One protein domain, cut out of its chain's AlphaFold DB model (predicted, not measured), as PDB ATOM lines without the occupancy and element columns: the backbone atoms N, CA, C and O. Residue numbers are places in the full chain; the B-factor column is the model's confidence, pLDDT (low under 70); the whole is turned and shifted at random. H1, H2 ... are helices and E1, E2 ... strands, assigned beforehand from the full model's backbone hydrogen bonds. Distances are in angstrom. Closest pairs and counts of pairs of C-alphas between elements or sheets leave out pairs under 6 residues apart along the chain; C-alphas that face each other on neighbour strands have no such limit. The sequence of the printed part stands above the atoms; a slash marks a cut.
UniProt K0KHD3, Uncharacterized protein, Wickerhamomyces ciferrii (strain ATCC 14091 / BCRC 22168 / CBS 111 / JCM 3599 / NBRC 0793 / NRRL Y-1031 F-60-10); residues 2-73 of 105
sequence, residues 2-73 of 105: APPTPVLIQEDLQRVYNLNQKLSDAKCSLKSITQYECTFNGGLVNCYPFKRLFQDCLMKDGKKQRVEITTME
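AT A GLANCE: This is residues 2 to 73 of the 105 residues of an uncharacterized protein of Wickerhamomyces ciferrii (strain ATCC 14091 / BCRC 22168 / CBS 111 / JCM 3599 / NBRC 0793 / NRRL Y-1031 F-60-10) (UniProt K0KHD3). Look for a long, twisted two-stranded hairpin, E1 and E2, which makes the longest axis; at the end away from its turn a short third strand, E3, pairs with E2, and a small helix, H2, lies over this three-stranded part. A second small helix, H1, stands at a corner to H2, and the hairpin's tip, residues 40 to 45, sticks out free at the other end. The printed part has 72 residues, with two named helices and three named strands in the order H1, H2, E1, E2, E3, and its class is mixed, helices and strands. The sheet order is E1 - E2 - E3, antiparallel throughout. The whole is loose, with a radius of gyration of the C-alphas of 16.1 A, and elongated, spanning 52 by 27 by 22 A.

IN THESE COORDINATES: Start at Ala 2 and pass to C-alpha 10 at (128.513, 194.380, 190.948), where H1 begins; it covers residues 10 to 17. Next comes H2, residues 19 to 24. Find C-alpha 27 at (145.753, 201.570, 186.289); from there E1 runs through residues 27 to 41, 44.9 A from first to last C-alpha. E2, residues 44 to 58, returns over 44.0 A. E3, residues 64 to 68, is 13.3 A long and ends at C-alpha 68, (131.956, 193.992, 184.583).

HOW THE PARTS SIT: Begin with the sheet, a meander, each strand the antiparallel neighbour of the one before; it is twisted, with C-alphas up to 4.1 A off its best plane. E1 and E2 form a hairpin at 165 degrees between their directions; look at N 35 and O 50, 2.9 A apart and within hydrogen-bond range. E2 and E3 form another hairpin, at 142 degrees, with N 55 and O 67 at 2.8 A, also within range. E1 and E3 are edge strands. H2 is on the sheet at a height of 10.2 A, over E3, and runs across the strands at 68 degrees to E3 on the local plane. Its closest C-alphas to E2 are those of Leu 23 and Cys 57, 7.0 A apart. H1 is only just not on the sheet, with 4 pairs of C-alphas within 10 A. H1 and H2 are close but not clearly touching, about perpendicular at 83 degrees; their closest C-alphas, of Leu 13 and Leu 19, are 6.0 A apart. In H1 and H2 every O i to N i+4 pair is within hydrogen-bond range.

THE WHOLE: The two C-alphas farthest apart are those of Gly 42 and Lys 60, at 53.0 A. The printed part has no cut, and the four links between its named elements are tight. In the B-factor column you will find a mean pLDDT of 75.4 for the printed part; residues 2 to 10 and 12 to 26 of the model are under 70.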
ATOM      1  N   ALA A   2     140.155 173.120 184.893       47.06
ATOM      2  CA  ALA A   2     140.231 174.406 185.587       47.06
ATOM      3  C   ALA A   2     139.024 174.548 186.533       47.06
ATOM      4  O   ALA A   2     137.932 174.105 186.166       47.06
ATOM      5  N   PRO A   3     139.205 175.110 187.739       60.28
ATOM      6  CA  PRO A   3     138.101 175.335 188.662       60.28
ATOM      7  C   PRO A   3     137.083 176.319 188.059       60.28
ATOM      8  O   PRO A   3     137.466 177.167 187.248       60.28
ATOM      9  N   PRO A   4     135.797 176.226 188.441       56.19
ATOM     10  CA  PRO A   4     134.781 177.166 187.988       56.19
ATOM     11  C   PRO A   4     135.150 178.580 188.443       56.19
ATOM     12  O   PRO A   4     135.318 178.842 189.633       56.19
ATOM     13  N   THR A   5     135.298 179.492 187.485       57.19
ATOM     14  CA  THR A   5     135.540 180.905 187.776       57.19
ATOM     15  C   THR A   5     134.251 181.510 188.337       57.19
ATOM     16  O   THR A   5     133.239 181.498 187.632       57.19
ATOM     17  N   PRO A   6     134.236 182.028 189.578       62.16
ATOM     18  CA  PRO A   6     133.034 182.626 190.142       62.16
ATOM     19  C   PRO A   6     132.664 183.892 189.363       62.16
ATOM     20  O   PRO A   6     133.505 184.768 189.146       62.16
ATOM     21  N   VAL A   7     131.404 183.983 188.940       59.38
ATOM     22  CA  VAL A   7     130.841 185.194 188.334       59.38
ATOM     23  C   VAL A   7     130.348 186.075 189.475       59.38
ATOM     24  O   VAL A   7     129.342 185.764 190.102       59.38
ATOM     25  N   LEU A   8     131.097 187.133 189.785       63.94
ATOM     26  CA  LEU A   8     130.737 188.100 190.823       63.94
ATOM     27  C   LEU A   8     129.910 189.225 190.200       63.94
ATOM     28  O   LEU A   8     130.354 189.844 189.229       63.94
ATOM     29  N   ILE A   9     128.731 189.490 190.761       65.19
ATOM     30  CA  ILE A   9     127.895 190.637 190.379       65.19
ATOM     31  C   ILE A   9     128.408 191.924 191.040       65.19
ATOM     32  O   ILE A   9     129.231 191.893 191.961       65.19
ATOM     33  N   GLN A  10     127.973 193.080 190.540       66.25
ATOM     34  CA  GLN A  10     128.513 194.380 190.948       66.25
ATOM     35  C   GLN A  10     128.344 194.635 192.455       66.25
ATOM     36  O   GLN A  10     129.239 195.190 193.099       66.25
ATOM     37  N   GLU A  11     127.232 194.179 193.026       70.00
ATOM     38  CA  GLU A  11     126.918 194.277 194.450       70.00
ATOM     39  C   GLU A  11     127.900 193.451 195.297       70.00
ATOM     40  O   GLU A  11     128.411 193.928 196.318       70.00
ATOM     41  N   ASP A  12     128.236 192.243 194.836       66.19
ATOM     42  CA  ASP A  12     129.200 191.360 195.500       66.19
ATOM     43  C   ASP A  12     130.607 191.956 195.478       66.19
ATOM     44  O   ASP A  12     131.358 191.858 196.450       66.19
ATOM     45  N   LEU A  13     130.968 192.636 194.391       64.44
ATOM     46  CA  LEU A  13     132.269 193.286 194.269       64.44
ATOM     47  C   LEU A  13     132.431 194.448 195.252       64.44
ATOM     48  O   LEU A  13     133.498 194.598 195.858       64.44
ATOM     49  N   GLN A  14     131.384 195.253 195.444       66.06
ATOM     50  CA  GLN A  14     131.412 196.334 196.429       66.06
ATOM     51  C   GLN A  14     131.550 195.778 197.846       66.06
ATOM     52  O   GLN A  14     132.419 196.230 198.594       66.06
ATOM     53  N   ARG A  15     130.751 194.758 198.180       65.75
ATOM     54  CA  ARG A  15     130.697 194.172 199.522       65.75
ATOM     55  C   ARG A  15     131.968 193.413 199.905       65.75
ATOM     56  O   ARG A  15     132.404 193.507 201.048       65.75
ATOM     57  N   VAL A  16     132.550 192.650 198.979       60.66
ATOM     58  CA  VAL A  16     133.680 191.755 199.282       60.66
ATOM     59  C   VAL A  16     135.029 192.470 199.169       60.66
ATOM     60  O   VAL A  16     135.963 192.131 199.896       60.66
ATOM     61  N   TYR A  17     135.163 193.468 198.289       61.28
ATOM     62  CA  TYR A  17     136.489 193.978 197.925       61.28
ATOM     63  C   TYR A  17     136.722 195.479 198.133       61.28
ATOM     64  O   TYR A  17     137.855 195.913 197.888       61.28
ATOM     65  N   ASN A  18     135.729 196.269 198.574       64.75
ATOM     66  CA  ASN A  18     135.791 197.744 198.533       64.75
ATOM     67  C   ASN A  18     136.323 198.222 197.172       64.75
ATOM     68  O   ASN A  18     137.210 199.074 197.071       64.75
ATOM     69  N   LEU A  19     135.826 197.574 196.114       63.06
ATOM     70  CA  LEU A  19     136.433 197.586 194.789       63.06
ATOM     71  C   LEU A  19     136.571 199.014 194.253       63.06
ATOM     72  O   LEU A  19     137.612 199.353 193.713       63.06
ATOM     73  N   ASN A  20     135.576 199.873 194.497       62.44
ATOM     74  CA  ASN A  20     135.573 201.273 194.066       62.44
ATOM     75  C   ASN A  20     136.806 202.048 194.565       62.44
ATOM     76  O   ASN A  20     137.401 202.804 193.803       62.44
ATOM     77  N   GLN A  21     137.229 201.810 195.810       62.78
ATOM     78  CA  GLN A  21     138.387 202.473 196.417       62.78
ATOM     79  C   GLN A  21     139.721 201.868 195.946       62.78
ATOM     80  O   GLN A  21     140.741 202.546 195.909       62.78
ATOM     81  N   LYS A  22     139.734 200.583 195.568       62.19
ATOM     82  CA  LYS A  22     140.928 199.938 194.993       62.19
ATOM     83  C   LYS A  22     141.085 200.213 193.496       62.19
ATOM     84  O   LYS A  22     142.214 200.263 193.016       62.19
ATOM     85  N   LEU A  23     139.981 200.398 192.769       60.69
ATOM     86  CA  LEU A  23     139.971 200.743 191.347       60.69
ATOM     87  C   LEU A  23     140.410 202.184 191.102       60.69
ATOM     88  O   LEU A  23     141.090 202.421 190.110       60.69
ATOM     89  N   SER A  24     140.063 203.126 191.986       63.12
ATOM     90  CA  SER A  24     140.504 204.524 191.864       63.12
ATOM     91  C   SER A  24     142.028 204.667 191.892       63.12
ATOM     92  O   SER A  24     142.582 205.542 191.234       63.12
ATOM     93  N   ASP A  25     142.701 203.768 192.610       64.50
ATOM     94  CA  ASP A  25     144.158 203.727 192.745       64.50
ATOM     95  C   ASP A  25     144.858 202.903 191.649       64.50
ATOM     96  O   ASP A  25     146.087 202.935 191.536       64.50
ATOM     97  N   ALA A  26     144.111 202.105 190.879       68.38
ATOM     98  CA  ALA A  26     144.661 201.141 189.934       68.38
ATOM     99  C   ALA A  26     144.698 201.694 188.503       68.38
ATOM    100  O   ALA A  26     143.791 202.388 188.043       68.38
ATOM    101  N   LYS A  27     145.733 201.322 187.738       74.88
ATOM    102  CA  LYS A  27     145.753 201.570 186.289       74.88
ATOM    103  C   LYS A  27     144.797 200.589 185.618       74.88
ATOM    104  O   LYS A  27     145.110 199.404 185.484       74.88
ATOM    105  N   CYS A  28     143.639 201.092 185.210       81.38
ATOM    106  CA  CYS A  28     142.603 200.307 184.559       81.38
ATOM    107  C   CYS A  28     142.493 200.631 183.067       81.38
ATOM    108  O   CYS A  28     142.660 201.776 182.651       81.38
ATOM    109  N   SER A  29     142.174 199.619 182.263       85.19
ATOM    110  CA  SER A  29     141.846 199.770 180.844       85.19
ATOM    111  C   SER A  29     140.398 199.369 180.591       85.19
ATOM    112  O   SER A  29     139.924 198.361 181.118       85.19
ATOM    113  N   LEU A  30     139.695 200.167 179.787       84.81
ATOM    114  CA  LEU A  30     138.324 199.872 179.388       84.81
ATOM    115  C   LEU A  30     138.327 198.871 178.227       84.81
ATOM    116  O   LEU A  30     139.036 199.051 177.231       84.81
ATOM    117  N   LYS A  31     137.521 197.819 178.350       86.31
ATOM    118  CA  LYS A  31     137.273 196.813 177.316       86.31
ATOM    119  C   LYS A  31     135.775 196.694 177.080       86.31
ATOM    120  O   LYS A  31     134.970 196.920 177.977       86.31
ATOM    121  N   SER A  32     135.390 196.326 175.866       86.12
ATOM    122  CA  SER A  32     133.987 196.136 175.506       86.12
ATOM    123  C   SER A  32     133.819 194.895 174.650       86.12
ATOM    124  O   SER A  32     134.650 194.648 173.775       86.12
ATOM    125  N   ILE A  33     132.726 194.172 174.862       86.06
ATOM    126  CA  ILE A  33     132.277 193.085 173.991       86.06
ATOM    127  C   ILE A  33     130.893 193.445 173.454       86.06
ATOM    128  O   ILE A  33     130.051 193.951 174.196       86.06
ATOM    129  N   THR A  34     130.662 193.193 172.171       83.88
ATOM    130  CA  THR A  34     129.318 193.232 171.590       83.88
ATOM    131  C   THR A  34     128.857 191.795 171.433       83.88
ATOM    132  O   THR A  34     129.561 190.980 170.837       83.88
ATOM    133  N   GLN A  35     127.704 191.480 172.000       84.31
ATOM    134  CA  GLN A  35     127.045 190.186 171.878       84.31
ATOM    135  C   GLN A  35     125.679 190.398 171.227       84.31
ATOM    136  O   GLN A  35     125.208 191.527 171.127       84.31
ATOM    137  N   TYR A  36     125.059 189.321 170.756       85.00
ATOM    138  CA  TYR A  36     123.742 189.366 170.134       85.00
ATOM    139  C   TYR A  36     122.802 188.463 170.919       85.00
ATOM    140  O   TYR A  36     123.091 187.281 171.106       85.00
ATOM    141  N   GLU A  37     121.699 189.030 171.391       82.62
ATOM    142  CA  GLU A  37     120.601 188.274 171.977       82.62
ATOM    143  C   GLU A  37     119.615 187.940 170.859       82.62
ATOM    144  O   GLU A  37     118.975 188.827 170.295       82.62
ATOM    145  N   CYS A  38     119.554 186.662 170.488       87.12
ATOM    146  CA  CYS A  38     118.727 186.187 169.388       87.12
ATOM    147  C   CYS A  38     117.507 185.438 169.917       87.12
ATOM    148  O   CYS A  38     117.628 184.535 170.742       87.12
ATOM    149  N   THR A  39     116.338 185.783 169.386       90.19
ATOM    150  CA  THR A  39     115.067 185.111 169.666       90.19
ATOM    151  C   THR A  39     114.513 184.517 168.377       90.19
ATOM    152  O   THR A  39     114.584 185.131 167.310       90.19
ATOM    153  N   PHE A  40     113.992 183.294 168.462       90.94
ATOM    154  CA  PHE A  40     113.368 182.611 167.332       90.94
ATOM    155  C   PHE A  40     111.847 182.738 167.429       90.94
ATOM    156  O   PHE A  40     111.249 182.222 168.371       90.94
ATOM    157  N   ASN A  41     111.229 183.392 166.445       84.75
ATOM    158  CA  ASN A  41     109.785 183.607 166.376       84.75
ATOM    159  C   ASN A  41     109.241 183.068 165.051       84.75
ATOM    160  O   ASN A  41     109.311 183.734 164.020       84.75
ATOM    161  N   GLY A  42     108.697 181.847 165.081       75.69
ATOM    162  CA  GLY A  42     107.857 181.307 164.003       75.69
ATOM    163  C   GLY A  42     108.502 181.244 162.612       75.69
ATOM    164  O   GLY A  42     107.789 181.351 161.623       75.69
ATOM    165  N   GLY A  43     109.828 181.092 162.526       82.38
ATOM    166  CA  GLY A  43     110.576 181.046 161.259       82.38
ATOM    167  C   GLY A  43     111.497 182.244 161.022       82.38
ATOM    168  O   GLY A  43     112.343 182.186 160.133       82.38
ATOM    169  N   LEU A  44     111.394 183.294 161.841       77.62
ATOM    170  CA  LEU A  44     112.285 184.454 161.812       77.62
ATOM    171  C   LEU A  44     113.212 184.447 163.034       77.62
ATOM    172  O   LEU A  44     112.778 184.180 164.157       77.62
ATOM    173  N   VAL A  45     114.496 184.742 162.815       88.00
ATOM    174  CA  VAL A  45     115.493 184.933 163.879       88.00
ATOM    175  C   VAL A  45     115.716 186.431 164.050       88.00
ATOM    176  O   VAL A  45     116.295 187.074 163.177       88.00
ATOM    177  N   ASN A  46     115.281 186.977 165.182       83.06
ATOM    178  CA  ASN A  46     115.483 188.382 165.522       83.06
ATOM    179  C   ASN A  46     116.641 188.492 166.513       83.06
ATOM    180  O   ASN A  46     116.529 188.013 167.642       83.06
ATOM    181  N   CYS A  47     117.742 189.115 166.096       82.56
ATOM    182  CA  CYS A  47     118.923 189.322 166.930       82.56
ATOM    183  C   CYS A  47     119.094 190.797 167.284       82.56
ATOM    184  O   CYS A  47     119.180 191.645 166.394       82.56
ATOM    185  N   TYR A  48     119.231 191.089 168.574       80.44
ATOM    186  CA  TYR A  48     119.478 192.435 169.075       80.44
ATOM    187  C   TYR A  48     120.900 192.528 169.642       80.44
ATOM    188  O   TYR A  48     121.258 191.754 170.535       80.44
ATOM    189  N   PRO A  49     121.749 193.431 169.117       80.00
ATOM    190  CA  PRO A  49     123.080 193.627 169.664       80.00
ATOM    191  C   PRO A  49     122.999 194.292 171.039       80.00
ATOM    192  O   PRO A  49     122.343 195.319 171.202       80.00
ATOM    193  N   PHE A  50     123.750 193.770 172.002       83.12
ATOM    194  CA  PHE A  50     123.952 194.397 173.302       83.12
ATOM    195  C   PHE A  50     125.445 194.461 173.630       83.12
ATOM    196  O   PHE A  50     126.219 193.537 173.357       83.12
ATOM    197  N   LYS A  51     125.878 195.587 174.198       83.75
ATOM    198  CA  LYS A  51     127.271 195.806 174.589       83.75
ATOM    199  C   LYS A  51     127.433 195.554 176.084       83.75
ATOM    200  O   LYS A  51     126.679 196.109 176.884       83.75
ATOM    201  N   ARG A  52     128.454 194.776 176.457       85.44
ATOM    202  CA  ARG A  52     128.933 194.668 177.845       85.44
ATOM    203  C   ARG A  52     130.272 195.378 177.980       85.44
ATOM    204  O   ARG A  52     131.133 195.279 177.096       85.44
ATOM    205  N   LEU A  53     130.433 196.115 179.070       83.94
ATOM    206  CA  LEU A  53     131.636 196.883 179.369       83.94
ATOM    207  C   LEU A  53     132.389 196.237 180.523       83.94
ATOM    208  O   LEU A  53     131.802 195.839 181.526       83.94
ATOM    209  N   PHE A  54     133.707 196.172 180.384       87.06
ATOM    210  CA  PHE A  54     134.598 195.616 181.388       87.06
ATOM    211  C   PHE A  54     135.727 196.581 181.693       87.06
ATOM    212  O   PHE A  54     136.253 197.259 180.810       87.06
ATOM    213  N   GLN A  55     136.148 196.568 182.946       83.69
ATOM    214  CA  GLN A  55     137.319 197.271 183.413       83.69
ATOM    215  C   GLN A  55     138.383 196.244 183.805       83.69
ATOM    216  O   GLN A  55     138.189 195.444 184.720       83.69
ATOM    217  N   ASP A  56     139.495 196.251 183.069       84.38
ATOM    218  CA  ASP A  56     140.670 195.423 183.342       84.38
ATOM    219  C   ASP A  56     141.676 196.251 184.136       84.38
ATOM    220  O   ASP A  56     142.330 197.135 183.576       84.38
ATOM    221  N   CYS A  57     141.804 195.964 185.428       82.00
ATOM    222  CA  CYS A  57     142.682 196.686 186.340       82.00
ATOM    223  C   CYS A  57     143.893 195.847 186.735       82.00
ATOM    224  O   CYS A  57     143.771 194.660 187.053       82.00
ATOM    225  N   LEU A  58     145.066 196.484 186.747       81.38
ATOM    226  CA  LEU A  58     146.258 195.929 187.379       81.38
ATOM    227  C   LEU A  58     146.318 196.414 188.828       81.38
ATOM    228  O   LEU A  58     146.520 197.601 189.088       81.38
ATOM    229  N   MET A  59     146.118 195.489 189.758       77.12
ATOM    230  CA  MET A  59     146.129 195.761 191.191       77.12
ATOM    231  C   MET A  59     147.571 195.920 191.703       77.12
ATOM    232  O   MET A  59     148.525 195.454 191.073       77.12
ATOM    233  N   LYS A  60     147.748 196.568 192.864       75.50
ATOM    234  CA  LYS A  60     149.076 196.809 193.474       75.50
ATOM    235  C   LYS A  60     149.835 195.514 193.811       75.50
ATOM    236  O   LYS A  60     151.057 195.524 193.844       75.50
ATOM    237  N   ASP A  61     149.124 194.407 194.020       77.50
ATOM    238  CA  ASP A  61     149.681 193.067 194.250       77.50
ATOM    239  C   ASP A  61     150.075 192.337 192.947       77.50
ATOM    240  O   ASP A  61     150.423 191.157 192.972       77.50
ATOM    241  N   GLY A  62     150.008 193.021 191.798       74.44
ATOM    242  CA  GLY A  62     150.351 192.483 190.482       74.44
ATOM    243  C   GLY A  62     149.261 191.609 189.859       74.44
ATOM    244  O   GLY A  62     149.417 191.156 188.722       74.44
ATOM    245  N   LYS A  63     148.139 191.379 190.554       78.81
ATOM    246  CA  LYS A  63     147.028 190.589 190.017       78.81
ATOM    247  C   LYS A  63     146.195 191.418 189.045       78.81
ATOM    248  O   LYS A  63     145.920 192.597 189.265       78.81
ATOM    249  N   LYS A  64     145.772 190.780 187.952       77.81
ATOM    250  CA  LYS A  64     144.809 191.362 187.013       77.81
ATOM    251  C   LYS A  64     143.398 191.028 187.477       77.81
ATOM    252  O   LYS A  64     143.063 189.852 187.610       77.81
ATOM    253  N   GLN A  65     142.587 192.054 187.689       80.12
ATOM    254  CA  GLN A  65     141.175 191.919 188.022       80.12
ATOM    255  C   GLN A  65     140.344 192.448 186.854       80.12
ATOM    256  O   GLN A  65     140.506 193.601 186.453       80.12
ATOM    257  N   ARG A  66     139.464 191.600 186.315       81.81
ATOM    258  CA  ARG A  66     138.450 191.996 185.334       81.81
ATOM    259  C   ARG A  66     137.120 192.174 186.045       81.81
ATOM    260  O   ARG A  66     136.686 191.273 186.760       81.81
ATOM    261  N   VAL A  67     136.491 193.318 185.829       81.50
ATOM    262  CA  VAL A  67     135.233 193.698 186.473       81.50
ATOM    263  C   VAL A  67     134.238 194.093 185.404       81.50
ATOM    264  O   VAL A  67     134.559 194.918 184.552       81.50
ATOM    265  N   GLU A  68     133.044 193.511 185.427       84.00
ATOM    266  CA  GLU A  68     131.956 193.992 184.583       84.00
ATOM    267  C   GLU A  68     131.375 195.282 185.173       84.00
ATOM    268  O   GLU A  68     131.061 195.343 186.359       84.00
ATOM    269  N   ILE A  69     131.257 196.312 184.335       82.06
ATOM    270  CA  ILE A  69     130.715 197.632 184.696       82.06
ATOM    271  C   ILE A  69     129.532 198.018 183.798       82.06
ATOM    272  O   ILE A  69     129.226 199.197 183.625       82.06
ATOM    273  N   THR A  70     128.894 197.028 183.171       82.19
ATOM    274  CA  THR A  70     127.696 197.223 182.353       82.19
ATOM    275  C   THR A  70     126.557 197.746 183.230       82.19
ATOM    276  O   THR A  70     126.191 197.117 184.217       82.19
ATOM    277  N   THR A  71     125.973 198.880 182.855       80.25
ATOM    278  CA  THR A  71     124.796 199.472 183.509       80.25
ATOM    279  C   THR A  71     123.570 199.395 182.599       80.25
ATOM    280  O   THR A  71     123.708 199.264 181.381       80.25
ATOM    281  N   MET A  72     122.368 199.563 183.162       74.31
ATOM    282  CA  MET A  72     121.117 199.711 182.390       74.31
ATOM    283  C   MET A  72     121.235 200.813 181.319       74.31
ATOM    284  O   MET A  72     120.729 200.682 180.209       74.31
ATOM    285  N   GLU A  73     121.989 201.871 181.620       76.12
ATOM    286  CA  GLU A  73     122.208 203.005 180.722       76.12
ATOM    287  C   GLU A  73     123.245 202.744 179.622       76.12
ATOM    288  O   GLU A  73     123.265 203.445 178.609       76.12
TER     289      GLU A  73